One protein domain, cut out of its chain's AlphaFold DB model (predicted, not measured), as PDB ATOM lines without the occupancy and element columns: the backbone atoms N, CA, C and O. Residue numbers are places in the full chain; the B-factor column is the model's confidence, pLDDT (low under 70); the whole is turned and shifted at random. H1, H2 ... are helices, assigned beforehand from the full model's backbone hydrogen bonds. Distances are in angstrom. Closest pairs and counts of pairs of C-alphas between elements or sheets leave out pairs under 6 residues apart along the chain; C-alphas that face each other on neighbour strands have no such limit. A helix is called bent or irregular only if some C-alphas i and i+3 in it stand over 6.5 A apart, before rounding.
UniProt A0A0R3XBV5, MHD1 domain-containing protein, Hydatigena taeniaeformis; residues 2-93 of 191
ATOM      1  N   GLN A   2      49.880  32.704  -5.353       33.28
ATOM      2  CA  GLN A   2      49.512  34.048  -4.867       33.28
ATOM      3  C   GLN A   2      48.197  34.091  -4.066       33.28
ATOM      4  O   GLN A   2      48.149  34.810  -3.080       33.28
ATOM      5  N   LEU A   3      47.186  33.273  -4.402       30.38
ATOM      6  CA  LEU A   3      45.929  33.211  -3.631       30.38
ATOM      7  C   LEU A   3      46.127  32.784  -2.162       30.38
ATOM      8  O   LEU A   3      45.634  33.464  -1.276       30.38
ATOM      9  N   LYS A   4      46.926  31.742  -1.891       37.91
ATOM     10  CA  LYS A   4      47.257  31.328  -0.509       37.91
ATOM     11  C   LYS A   4      48.002  32.412   0.278       37.91
ATOM     12  O   LYS A   4      47.693  32.677   1.427       37.91
ATOM     13  N   ARG A   5      48.939  33.102  -0.385       34.44
ATOM     14  CA  ARG A   5      49.690  34.223   0.201       34.44
ATOM     15  C   ARG A   5      48.770  35.402   0.559       34.44
ATOM     16  O   ARG A   5      49.030  36.104   1.529       34.44
ATOM     17  N   TYR A   6      47.705  35.594  -0.224       36.16
ATOM     18  CA  TYR A   6      46.671  36.601  -0.000       36.16
ATOM     19  C   TYR A   6      45.750  36.219   1.167       36.16
ATOM     20  O   TYR A   6      45.467  37.072   1.994       36.16
ATOM     21  N   GLU A   7      45.350  34.949   1.287       41.78
ATOM     22  CA  GLU A   7      44.531  34.436   2.400       41.78
ATOM     23  C   GLU A   7      45.271  34.449   3.754       41.78
ATOM     24  O   GLU A   7      44.670  34.746   4.782       41.78
ATOM     25  N   GLU A   8      46.586  34.217   3.769       45.44
ATOM     26  CA  GLU A   8      47.398  34.161   4.998       45.44
ATOM     27  C   GLU A   8      47.872  35.546   5.484       45.44
ATOM     28  O   GLU A   8      47.859  35.818   6.688       45.44
ATOM     29  N   GLN A   9      48.204  36.477   4.573       44.00
ATOM     30  CA  GLN A   9      48.333  37.902   4.931       44.00
ATOM     31  C   GLN A   9      47.006  38.461   5.453       44.00
ATOM     32  O   GLN A   9      47.007  39.302   6.356       44.00
ATOM     33  N   ASN A  10      45.886  37.940   4.941       49.28
ATOM     34  CA  ASN A  10      44.565  38.234   5.471       49.28
ATOM     35  C   ASN A  10      44.452  37.793   6.926       49.28
ATOM     36  O   ASN A  10      43.901  38.544   7.701       49.28
ATOM     37  N   LEU A  11      45.000  36.650   7.344       49.91
ATOM     38  CA  LEU A  11      44.872  36.189   8.731       49.91
ATOM     39  C   LEU A  11      45.540  37.156   9.721       49.91
ATOM     40  O   LEU A  11      44.949  37.523  10.729       49.91
ATOM     41  N   MET A  12      46.737  37.650   9.401       52.91
ATOM     42  CA  MET A  12      47.438  38.640  10.228       52.91
ATOM     43  C   MET A  12      46.750  40.011  10.222       52.91
ATOM     44  O   MET A  12      46.697  40.669  11.262       52.91
ATOM     45  N   GLU A  13      46.192  40.435   9.087       52.66
ATOM     46  CA  GLU A  13      45.389  41.662   8.983       52.66
ATOM     47  C   GLU A  13      43.990  41.515   9.604       52.66
ATOM     48  O   GLU A  13      43.467  42.474  10.163       52.66
ATOM     49  N   ILE A  14      43.416  40.313   9.618       53.84
ATOM     50  CA  ILE A  14      42.165  39.957  10.294       53.84
ATOM     51  C   ILE A  14      42.401  39.964  11.799       53.84
ATOM     52  O   ILE A  14      41.659  40.624  12.511       53.84
ATOM     53  N   VAL A  15      43.466  39.328  12.296       54.56
ATOM     54  CA  VAL A  15      43.849  39.364  13.717       54.56
ATOM     55  C   VAL A  15      44.140  40.803  14.148       54.56
ATOM     56  O   VAL A  15      43.648  41.262  15.179       54.56
ATOM     57  N   ARG A  16      44.863  41.573  13.326       53.75
ATOM     58  CA  ARG A  16      45.094  43.007  13.553       53.75
ATOM     59  C   ARG A  16      43.788  43.808  13.532       53.75
ATOM     60  O   ARG A  16      43.605  44.676  14.380       53.75
ATOM     61  N   GLY A  17      42.878  43.504  12.612       55.59
ATOM     62  CA  GLY A  17      41.560  44.118  12.475       55.59
ATOM     63  C   GLY A  17      40.640  43.806  13.652       55.59
ATOM     64  O   GLY A  17      40.004  44.713  14.179       55.59
ATOM     65  N   MET A  18      40.632  42.564  14.137       57.88
ATOM     66  CA  MET A  18      39.902  42.143  15.331       57.88
ATOM     67  C   MET A  18      40.440  42.860  16.575       57.88
ATOM     68  O   MET A  18      39.657  43.444  17.323       57.88
ATOM     69  N   ILE A  19      41.766  42.924  16.746       56.88
ATOM     70  CA  ILE A  19      42.415  43.662  17.845       56.88
ATOM     71  C   ILE A  19      42.096  45.169  17.781       56.88
ATOM     72  O   ILE A  19      41.864  45.802  18.812       56.88
ATOM     73  N   LEU A  20      42.040  45.765  16.584       55.97
ATOM     74  CA  LEU A  20      41.675  47.176  16.399       55.97
ATOM     75  C   LEU A  20      40.186  47.444  16.655       55.97
ATOM     76  O   LEU A  20      39.845  48.466  17.252       55.97
ATOM     77  N   LEU A  21      39.297  46.536  16.246       56.00
ATOM     78  CA  LEU A  21      37.859  46.618  16.527       56.00
ATOM     79  C   LEU A  21      37.578  46.542  18.034       56.00
ATOM     80  O   LEU A  21      36.750  47.303  18.536       56.00
ATOM     81  N   LEU A  22      38.333  45.709  18.753       53.22
ATOM     82  CA  LEU A  22      38.330  45.607  20.216       53.22
ATOM     83  C   LEU A  22      38.809  46.884  20.916       53.22
ATOM     84  O   LEU A  22      38.361  47.190  22.016       53.22
ATOM     85  N   HIS A  23      39.710  47.645  20.293       53.59
ATOM     86  CA  HIS A  23      40.186  48.915  20.845       53.59
ATOM     87  C   HIS A  23      39.173  50.060  20.655       53.59
ATOM     88  O   HIS A  23      39.177  51.017  21.424       53.59
ATOM     89  N   ARG A  24      38.324  49.995  19.616       51.16
ATOM     90  CA  ARG A  24      37.482  51.122  19.166       51.16
ATOM     91  C   ARG A  24      36.037  51.111  19.662       51.16
ATOM     92  O   ARG A  24      35.363  52.131  19.537       51.16
ATOM     93  N   ARG A  25      35.527  49.987  20.160       43.84
ATOM     94  CA  ARG A  25      34.161  49.858  20.692       43.84
ATOM     95  C   ARG A  25      34.247  49.377  22.140       43.84
ATOM     96  O   ARG A  25      35.186  48.678  22.473       43.84
ATOM     97  N   PHE A  26      33.256  49.729  22.955       49.44
ATOM     98  CA  PHE A  26      33.042  49.324  24.358       49.44
ATOM     99  C   PHE A  26      33.509  50.315  25.441       49.44
ATOM    100  O   PHE A  26      34.554  50.142  26.071       49.44
ATOM    101  N   PRO A  27      32.679  51.340  25.717       45.16
ATOM    102  CA  PRO A  27      32.632  51.975  27.026       45.16
ATOM    103  C   PRO A  27      32.034  51.001  28.065       45.16
ATOM    104  O   PRO A  27      30.989  50.411  27.832       45.16
ATOM    105  N   GLN A  28      32.759  50.808  29.169       44.84
ATOM    106  CA  GLN A  28      32.390  50.353  30.527       44.84
ATOM    107  C   GLN A  28      30.962  49.816  30.845       44.84
ATOM    108  O   GLN A  28      30.400  50.165  31.879       44.84
ATOM    109  N   GLU A  29      30.393  48.889  30.073       45.56
ATOM    110  CA  GLU A  29      29.301  48.017  30.550       45.56
ATOM    111  C   GLU A  29      29.887  46.669  30.997       45.56
ATOM    112  O   GLU A  29      30.117  45.752  30.205       45.56
ATOM    113  N   ALA A  30      30.205  46.587  32.291       51.50
ATOM    114  CA  ALA A  30      31.173  45.652  32.875       51.50
ATOM    115  C   ALA A  30      30.923  44.144  32.638       51.50
ATOM    116  O   ALA A  30      31.885  43.388  32.663       51.50
ATOM    117  N   ASN A  31      29.692  43.691  32.355       53.47
ATOM    118  CA  ASN A  31      29.412  42.266  32.091       53.47
ATOM    119  C   ASN A  31      29.388  41.898  30.599       53.47
ATOM    120  O   ASN A  31      29.854  40.824  30.223       53.47
ATOM    121  N   MET A  32      28.887  42.775  29.724       57.62
ATOM    122  CA  MET A  32      28.794  42.466  28.290       57.62
ATOM    123  C   MET A  32      30.173  42.519  27.614       57.62
ATOM    124  O   MET A  32      30.458  41.730  26.713       57.62
ATOM    125  N   GLY A  33      31.058  43.397  28.101       65.69
ATOM    126  CA  GLY A  33      32.442  43.491  27.632       65.69
ATOM    127  C   GLY A  33      33.275  42.241  27.934       65.69
ATOM    128  O   GLY A  33      34.029  41.805  27.069       65.69
ATOM    129  N   LEU A  34      33.108  41.634  29.116       68.81
ATOM    130  CA  LEU A  34      33.861  40.438  29.524       68.81
ATOM    131  C   LEU A  34      33.411  39.187  28.762       68.81
ATOM    132  O   LEU A  34      34.252  38.466  28.236       68.81
ATOM    133  N   ILE A  35      32.098  38.984  28.607       72.31
ATOM    134  CA  ILE A  35      31.559  37.865  27.815       72.31
ATOM    135  C   ILE A  35      31.982  37.997  26.344       72.31
ATOM    136  O   ILE A  35      32.414  37.023  25.730       72.31
ATOM    137  N   SER A  36      31.923  39.206  25.772       74.81
ATOM    138  CA  SER A  36      32.406  39.439  24.405       74.81
ATOM    139  C   SER A  36      33.906  39.172  24.283       74.81
ATOM    140  O   SER A  36      34.332  38.550  23.312       74.81
ATOM    141  N   ALA A  37      34.713  39.620  25.250       75.69
ATOM    142  CA  ALA A  37      36.153  39.381  25.263       75.69
ATOM    143  C   ALA A  37      36.468  37.880  25.335       75.69
ATOM    144  O   ALA A  37      37.290  37.398  24.556       75.69
ATOM    145  N   TYR A  38      35.752  37.139  26.183       79.00
ATOM    146  CA  TYR A  38      35.836  35.684  26.280       79.00
ATOM    147  C   TYR A  38      35.503  34.998  24.949       79.00
ATOM    148  O   TYR A  38      36.332  34.273  24.405       79.00
ATOM    149  N   CYS A  39      34.323  35.258  24.373       79.50
ATOM    150  CA  CYS A  39      33.909  34.626  23.117       79.50
ATOM    151  C   CYS A  39      34.870  34.942  21.964       79.50
ATOM    152  O   CYS A  39      35.177  34.065  21.153       79.50
ATOM    153  N   MET A  40      35.360  36.181  21.892       78.12
ATOM    154  CA  MET A  40      36.337  36.583  20.884       78.12
ATOM    155  C   MET A  40      37.684  35.897  21.091       78.12
ATOM    156  O   MET A  40      38.273  35.446  20.115       78.12
ATOM    157  N   TRP A  41      38.156  35.780  22.334       85.81
ATOM    158  CA  TRP A  41      39.379  35.042  22.637       85.81
ATOM    159  C   TRP A  41      39.258  33.568  22.269       85.81
ATOM    160  O   TRP A  41      40.170  33.045  21.643       85.81
ATOM    161  N   MET A  42      38.131  32.918  22.573       85.06
ATOM    162  CA  MET A  42      37.915  31.513  22.213       85.06
ATOM    163  C   MET A  42      38.005  31.301  20.699       85.06
ATOM    164  O   MET A  42      38.785  30.467  20.246       85.06
ATOM    165  N   ARG A  43      37.312  32.120  19.898       82.25
ATOM    166  CA  ARG A  43      37.398  32.038  18.428       82.25
ATOM    167  C   ARG A  43      38.791  32.351  17.898       82.25
ATOM    168  O   ARG A  43      39.323  31.600  17.091       82.25
ATOM    169  N   LEU A  44      39.403  33.424  18.400       83.50
ATOM    170  CA  LEU A  44      40.762  33.795  18.025       83.50
ATOM    171  C   LEU A  44      41.754  32.678  18.362       83.50
ATOM    172  O   LEU A  44      42.661  32.428  17.579       83.50
ATOM    173  N   SER A  45      41.594  32.023  19.512       88.12
ATOM    174  CA  SER A  45      42.462  30.933  19.948       88.12
ATOM    175  C   SER A  45      42.360  29.721  19.033       88.12
ATOM    176  O   SER A  45      43.402  29.218  18.631       88.12
ATOM    177  N   GLU A  46      41.144  29.321  18.641       86.75
ATOM    178  CA  GLU A  46      40.898  28.219  17.701       86.75
ATOM    179  C   GLU A  46      41.568  28.488  16.345       86.75
ATOM    180  O   GLU A  46      42.348  27.669  15.853       86.75
ATOM    181  N   ASP A  47      41.309  29.666  15.769       86.12
ATOM    182  CA  ASP A  47      41.844  30.049  14.461       86.12
ATOM    183  C   ASP A  47      43.373  30.184  14.499       86.12
ATOM    184  O   ASP A  47      44.082  29.695  13.615       86.12
ATOM    185  N   LEU A  48      43.902  30.838  15.539       87.00
ATOM    186  CA  LEU A  48      45.329  31.110  15.655       87.00
ATOM    187  C   LEU A  48      46.128  29.844  15.968       87.00
ATOM    188  O   LEU A  48      47.192  29.656  15.379       87.00
ATOM    189  N   SER A  49      45.637  28.971  16.853       90.56
ATOM    190  CA  SER A  49      46.321  27.712  17.152       90.56
ATOM    191  C   SER A  49      46.407  26.831  15.910       90.56
ATOM    192  O   SER A  49      47.483  26.324  15.602       90.56
ATOM    193  N   ALA A  50      45.312  26.718  15.150       86.75
ATOM    194  CA  ALA A  50      45.278  25.921  13.927       86.75
ATOM    195  C   ALA A  50      46.203  26.498  12.840       86.75
ATOM    196  O   ALA A  50      46.944  25.755  12.192       86.75
ATOM    197  N   ALA A  51      46.206  27.822  12.656       85.69
ATOM    198  CA  ALA A  51      47.090  28.478  11.695       85.69
ATOM    199  C   ALA A  51      48.574  28.306  12.066       85.69
ATOM    200  O   ALA A  51      49.398  27.976  11.210       85.69
ATOM    201  N   LEU A  52      48.924  28.487  13.345       88.94
ATOM    202  CA  LEU A  52      50.295  28.320  13.829       88.94
ATOM    203  C   LEU A  52      50.764  26.866  13.741       88.94
ATOM    204  O   LEU A  52      51.907  26.628  13.354       88.94
ATOM    205  N   GLU A  53      49.894  25.897  14.016       90.00
ATOM    206  CA  GLU A  53      50.202  24.477  13.843       90.00
ATOM    207  C   GLU A  53      50.491  24.135  12.372       90.00
ATOM    208  O   GLU A  53      51.494  23.488  12.061       90.00
ATOM    209  N   GLN A  54      49.673  24.633  11.440       87.25
ATOM    210  CA  GLN A  54      49.925  24.467  10.005       87.25
ATOM    211  C   GLN A  54      51.250  25.113   9.581       87.25
ATOM    212  O   GLN A  54      52.020  24.515   8.828       87.25
ATOM    213  N   HIS A  55      51.552  26.310  10.090       86.44
ATOM    214  CA  HIS A  55      52.809  27.004   9.806       86.44
ATOM    215  C   HIS A  55      54.030  26.287  10.401       86.44
ATOM    216  O   HIS A  55      55.087  26.274   9.771       86.44
ATOM    217  N   ALA A  56      53.897  25.672  11.579       87.25
ATOM    218  CA  ALA A  56      54.965  24.903  12.213       87.25
ATOM    219  C   ALA A  56      55.291  23.615  11.437       87.25
ATOM    220  O   ALA A  56      56.460  23.239  11.346       87.25
ATOM    221  N   ASN A  57      54.271  22.982  10.845       86.19
ATOM    222  CA  ASN A  57      54.387  21.738  10.078       86.19
ATOM    223  C   ASN A  57      54.690  21.950   8.582       86.19
ATOM    224  O   ASN A  57      55.002  20.992   7.871       86.19
ATOM    225  N   SER A  58      54.608  23.185   8.077       81.50
ATOM    226  CA  SER A  58      54.906  23.486   6.675       81.50
ATOM    227  C   SER A  58      56.419  23.424   6.395       81.50
ATOM    228  O   SER A  58      57.195  24.118   7.058       81.50
ATOM    229  N   PRO A  59      56.868  22.672   5.369       67.50
ATOM    230  CA  PRO A  59      58.284  22.588   5.002       67.50
ATOM    231  C   PRO A  59      58.816  23.890   4.385       67.50
ATOM    232  O   PRO A  59      59.998  24.197   4.511       67.50
ATOM    233  N   ASN A  60      57.944  24.680   3.753       64.88
ATOM    234  CA  ASN A  60      58.262  26.028   3.294       64.88
ATOM    235  C   ASN A  60      57.684  27.021   4.298       64.88
ATOM    236  O   ASN A  60      56.477  27.277   4.301       64.88
ATOM    237  N   ARG A  61      58.541  27.576   5.160       64.06
ATOM    238  CA  ARG A  61      58.145  28.657   6.065       64.06
ATOM    239  C   ARG A  61      58.038  29.956   5.271       64.06
ATOM    240  O   ARG A  61      58.999  30.395   4.646       64.06
ATOM    241  N   TYR A  62      56.853  30.558   5.286       64.62
ATOM    242  CA  TYR A  62      56.543  31.744   4.480       64.62
ATOM    243  C   TYR A  62      56.921  33.074   5.154       64.62
ATOM    244  O   TYR A  62      57.047  34.084   4.463       64.62
ATOM    245  N   CYS A  63      57.141  33.071   6.472       77.94
ATOM    246  CA  CYS A  63      57.428  34.257   7.286       77.94
ATOM    247  C   CYS A  63      58.750  34.110   8.043       77.94
ATOM    248  O   CYS A  63      59.180  32.996   8.356       77.94
ATOM    249  N   LYS A  64      59.375  35.245   8.374       83.69
ATOM    250  CA  LYS A  64      60.595  35.268   9.192       83.69
ATOM    251  C   LYS A  64      60.261  34.959  10.645       83.69
ATOM    252  O   LYS A  64      59.216  35.358  11.155       83.69
ATOM    253  N   THR A  65      61.196  34.344  11.359       86.00
ATOM    254  CA  THR A  65      61.015  33.976  12.769       86.00
ATOM    255  C   THR A  65      60.770  35.196  13.665       86.00
ATOM    256  O   THR A  65      59.981  35.138  14.608       86.00
ATOM    257  N   SER A  66      61.321  36.358  13.299       85.69
ATOM    258  CA  SER A  66      61.027  37.645  13.945       85.69
ATOM    259  C   SER A  66      59.568  38.107  13.802       85.69
ATOM    260  O   SER A  66      59.058  38.782  14.695       85.69
ATOM    261  N   GLU A  67      58.864  37.738  12.729       86.88
ATOM    262  CA  GLU A  67      57.444  38.069  12.549       86.88
ATOM    263  C   GLU A  67      56.563  37.264  13.509       86.88
ATOM    264  O   GLU A  67      55.659  37.832  14.125       86.88
ATOM    265  N   TYR A  68      56.881  35.983  13.718       88.50
ATOM    266  CA  TYR A  68      56.208  35.145  14.716       88.50
ATOM    267  C   TYR A  68      56.484  35.619  16.144       88.50
ATOM    268  O   TYR A  68      55.561  35.674  16.953       88.50
ATOM    269  N   MET A  69      57.716  36.041  16.445       89.06
ATOM    270  CA  MET A  69      58.048  36.650  17.739       89.06
ATOM    271  C   MET A  69      57.221  37.917  17.988       89.06
ATOM    272  O   MET A  69      56.616  38.076  19.047       89.06
ATOM    273  N   ASN A  70      57.118  38.799  16.991       88.12
ATOM    274  CA  ASN A  70      56.295  40.006  17.086       88.12
ATOM    275  C   ASN A  70      54.806  39.689  17.276       88.12
ATOM    276  O   ASN A  70      54.120  40.386  18.025       88.12
ATOM    277  N   LEU A  71      54.296  38.650  16.609       88.00
ATOM    278  CA  LEU A  71      52.929  38.178  16.812       88.00
ATOM    279  C   LEU A  71      52.731  37.649  18.236       88.00
ATOM    280  O   LEU A  71      51.761  38.038  18.882       88.00
ATOM    281  N   CYS A  72      53.672  36.856  18.751       89.94
ATOM    282  CA  CYS A  72      53.653  36.358  20.126       89.94
ATOM    283  C   CYS A  72      53.548  37.512  21.136       89.94
ATOM    284  O   CYS A  72      52.664  37.506  21.994       89.94
ATOM    285  N   PHE A  73      54.360  38.568  20.979       87.94
ATOM    286  CA  PHE A  73      54.282  39.761  21.831       87.94
ATOM    287  C   PHE A  73      52.927  40.475  21.747       87.94
ATOM    288  O   PHE A  73      52.403  40.914  22.772       87.94
ATOM    289  N   LYS A  74      52.337  40.581  20.551       86.25
ATOM    290  CA  LYS A  74      51.008  41.188  20.373       86.25
ATOM    291  C   LYS A  74      49.906  40.361  21.030       86.25
ATOM    292  O   LYS A  74      49.047  40.937  21.690       86.25
ATOM    293  N   VAL A  75      49.940  39.038  20.872       88.94
ATOM    294  CA  VAL A  75      48.963  38.113  21.470       88.94
ATOM    295  C   VAL A  75      49.069  38.136  22.989       88.94
ATOM    296  O   VAL A  75      48.053  38.298  23.655       88.94
ATOM    297  N   LYS A  76      50.290  38.090  23.533       88.94
ATOM    298  CA  LYS A  76      50.545  38.283  24.964       88.94
ATOM    299  C   LYS A  76      49.962  39.600  25.466       88.94
ATOM    300  O   LYS A  76      49.229  39.614  26.448       88.94
ATOM    301  N   TRP A  77      50.304  40.714  24.813       86.06
ATOM    302  CA  TRP A  77      49.824  42.031  25.231       86.06
ATOM    303  C   TRP A  77      48.295  42.087  25.220       86.06
ATOM    304  O   TRP A  77      47.690  42.575  26.173       86.06
ATOM    305  N   PHE A  78      47.672  41.540  24.176       82.75
ATOM    306  CA  PHE A  78      46.223  41.464  24.065       82.75
ATOM    307  C   PHE A  78      45.604  40.624  25.191       82.75
ATOM    308  O   PHE A  78      44.681  41.095  25.856       82.75
ATOM    309  N   TYR A  79      46.152  39.433  25.450       86.44
ATOM    310  CA  TYR A  79      45.701  38.550  26.522       86.44
ATOM    311  C   TYR A  79      45.793  39.243  27.887       86.44
ATOM    312  O   TYR A  79      44.787  39.374  28.578       86.44
ATOM    313  N   ASN A  80      46.957  39.801  28.229       86.44
ATOM    314  CA  ASN A  80      47.178  40.472  29.512       86.44
ATOM    315  C   ASN A  80      46.310  41.726  29.693       86.44
ATOM    316  O   ASN A  80      45.931  42.047  30.811       86.44
ATOM    317  N   THR A  81      46.002  42.446  28.612       83.06
ATOM    318  CA  THR A  81      45.249  43.710  28.695       83.06
ATOM    319  C   THR A  81      43.739  43.490  28.761       83.06
ATOM    320  O   THR A  81      43.022  44.337  29.291       83.06
ATOM    321  N   ARG A  82      43.225  42.425  28.133       77.56
ATOM    322  CA  ARG A  82      41.781  42.275  27.875       77.56
ATOM    323  C   ARG A  82      41.183  40.957  28.339       77.56
ATOM    324  O   ARG A  82      39.974  40.912  28.533       77.56
ATOM    325  N   ILE A  83      41.991  39.909  28.469       83.50
ATOM    326  CA  ILE A  83      41.514  38.542  28.710       83.50
ATOM    327  C   ILE A  83      41.892  38.042  30.106       83.50
ATOM    328  O   ILE A  83      41.115  37.310  30.703       83.50
ATOM    329  N   ALA A  84      43.030  38.465  30.661       83.19
ATOM    330  CA  ALA A  84      43.513  37.996  31.962       83.19
ATOM    331  C   ALA A  84      42.531  38.251  33.128       83.19
ATOM    332  O   ALA A  84      42.508  37.482  34.085       83.19
ATOM    333  N   ASP A  85      41.695  39.291  33.028       81.31
ATOM    334  CA  ASP A  85      40.687  39.640  34.039       81.31
ATOM    335  C   ASP A  85      39.314  38.976  33.807       81.31
ATOM    336  O   ASP A  85      38.381  39.185  34.587       81.31
ATOM    337  N   VAL A  86      39.158  38.187  32.737       82.69
ATOM    338  CA  VAL A  86      37.913  37.465  32.437       82.69
ATOM    339  C   VAL A  86      37.713  36.351  33.474       82.69
ATOM    340  O   VAL A  86      38.592  35.496  33.593       82.69
ATOM    341  N   PRO A  87      36.583  36.307  34.207       81.00
ATOM    342  CA  PRO A  87      36.372  35.368  35.312       81.00
ATOM    343  C   PRO A  87      36.598  33.894  34.958       81.00
ATOM    344  O   PRO A  87      37.149  33.152  35.762       81.00
ATOM    345  N   GLU A  88      36.201  33.478  33.755       82.06
ATOM    346  CA  GLU A  88      36.298  32.099  33.265       82.06
ATOM    347  C   GLU A  88      37.736  31.665  32.953       82.06
ATOM    348  O   GLU A  88      38.031  30.472  32.924       82.06
ATOM    349  N   LEU A  89      38.623  32.626  32.689       82.19
ATOM    350  CA  LEU A  89      40.029  32.400  32.343       82.19
ATOM    351  C   LEU A  89      40.980  32.876  33.443       82.19
ATOM    352  O   LEU A  89      42.194  32.693  33.339       82.19
ATOM    353  N   LYS A  90      40.432  33.472  34.501       80.62
ATOM    354  CA  LYS A  90      41.183  33.913  35.661       80.62
ATOM    355  C   LYS A  90      41.806  32.698  36.345       80.62
ATOM    356  O   LYS A  90      41.152  31.675  36.527       80.62
ATOM    357  N   ASP A  91      43.082  32.819  36.692       82.56
ATOM    358  CA  ASP A  91      43.890  31.759  37.313       82.56
ATOM    359  C   ASP A  91      44.100  30.502  36.438       82.56
ATOM    360  O   ASP A  91      44.680  29.513  36.893       82.56
ATOM    361  N   VAL A  92      43.700  30.541  35.160       87.06
ATOM    362  CA  VAL A  92      43.990  29.490  34.178       87.06
ATOM    363  C   VAL A  92      45.276  29.833  33.436       87.06
ATOM    364  O   VAL A  92      45.452  30.947  32.944       87.06
ATOM    365  N   VAL A  93      46.181  28.859  33.307       88.31
ATOM    366  CA  VAL A  93      47.386  29.025  32.486       88.31
ATOM    367  C   VAL A  93      46.962  29.140  31.016       88.31
ATOM    368  O   VAL A  93      46.335  28.217  30.490       88.31
TER     369      VAL A  93
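This is residues 2 to 93 of the 191 residues of the protein "MHD1 domain-containing protein" of Hydatigena taeniaeformis (UniProt A0A0R3XBV5). Three long helices lie side by side in a loose up-and-down bundle, their centres making a triangle: H2 and H3 form a helical hairpin, and H1 lies alongside both with few close approaches. Beyond H3, residues 84 to 93 form a tail with no named element that turns back, and residues 56 to 61, at the turn between H2 and H3, stick out free. The printed part has 92 residues, with three named helices in the order H1, H2, H3 and no named strand; the class is all helix. The whole is only just compact, close to loose, with a radius of gyration of the C-alphas of 14.7 A, and its elongated outline spans 44 by 27 by 20 A.

H1 runs from Gln 2, C-alpha at (49.512, 34.048, -4.867), to Arg 24, and measures 31.8 A from first to last C-alpha. H2, residues 32 to 57, is the longest helix, with 26 residues and 37.6 A from first to last C-alpha; its C-alpha 32 is at (28.794, 42.466, 28.290). H3, residues 65 to 83, measures 25.6 A and ends with C-alpha 83 at (41.514, 38.542, 28.710). H3 is neither bent nor irregular, but only just: C-alphas 80 and 83 are 6.0 A apart.

H1, H2 and H3 form a bundle that is up and down, each helix running against the one before it. H1 and H2 are close but not clearly touching; their closest C-alphas, those of Val 15 and Leu 44, are 7.7 A apart. They run opposite ways at a shallow tilt of 24 degrees. H2 and H3 are a helical hairpin and touch, H2 with residues 34 to 41 alone and H3 with residues 82 to 83 alone; their closest C-alphas, those of Ala 37 and Ile 83, are 6.4 A apart. They run opposite ways at a shallow tilt of 19 degrees. H1 and H3 are close but not clearly touching, the closest C-alphas being those of Ile 19 and Phe 78 at 7.6 A, and they run the same way at a shallow tilt of 29 degrees. In H1, H2 and H3 every O i to N i+4 pair is within hydrogen-bond range.

The two C-alphas farthest apart, those of Glu 29 and Pro 59, are 46.3 A apart. The printed part has no cut, and the links H1 to H2 and H2 to H3, of 7 residues each, are short. The mean pLDDT of the printed part is 71.1; residues 2 to 34 and 59 to 62 are under 70, and H1 has a mean of 48.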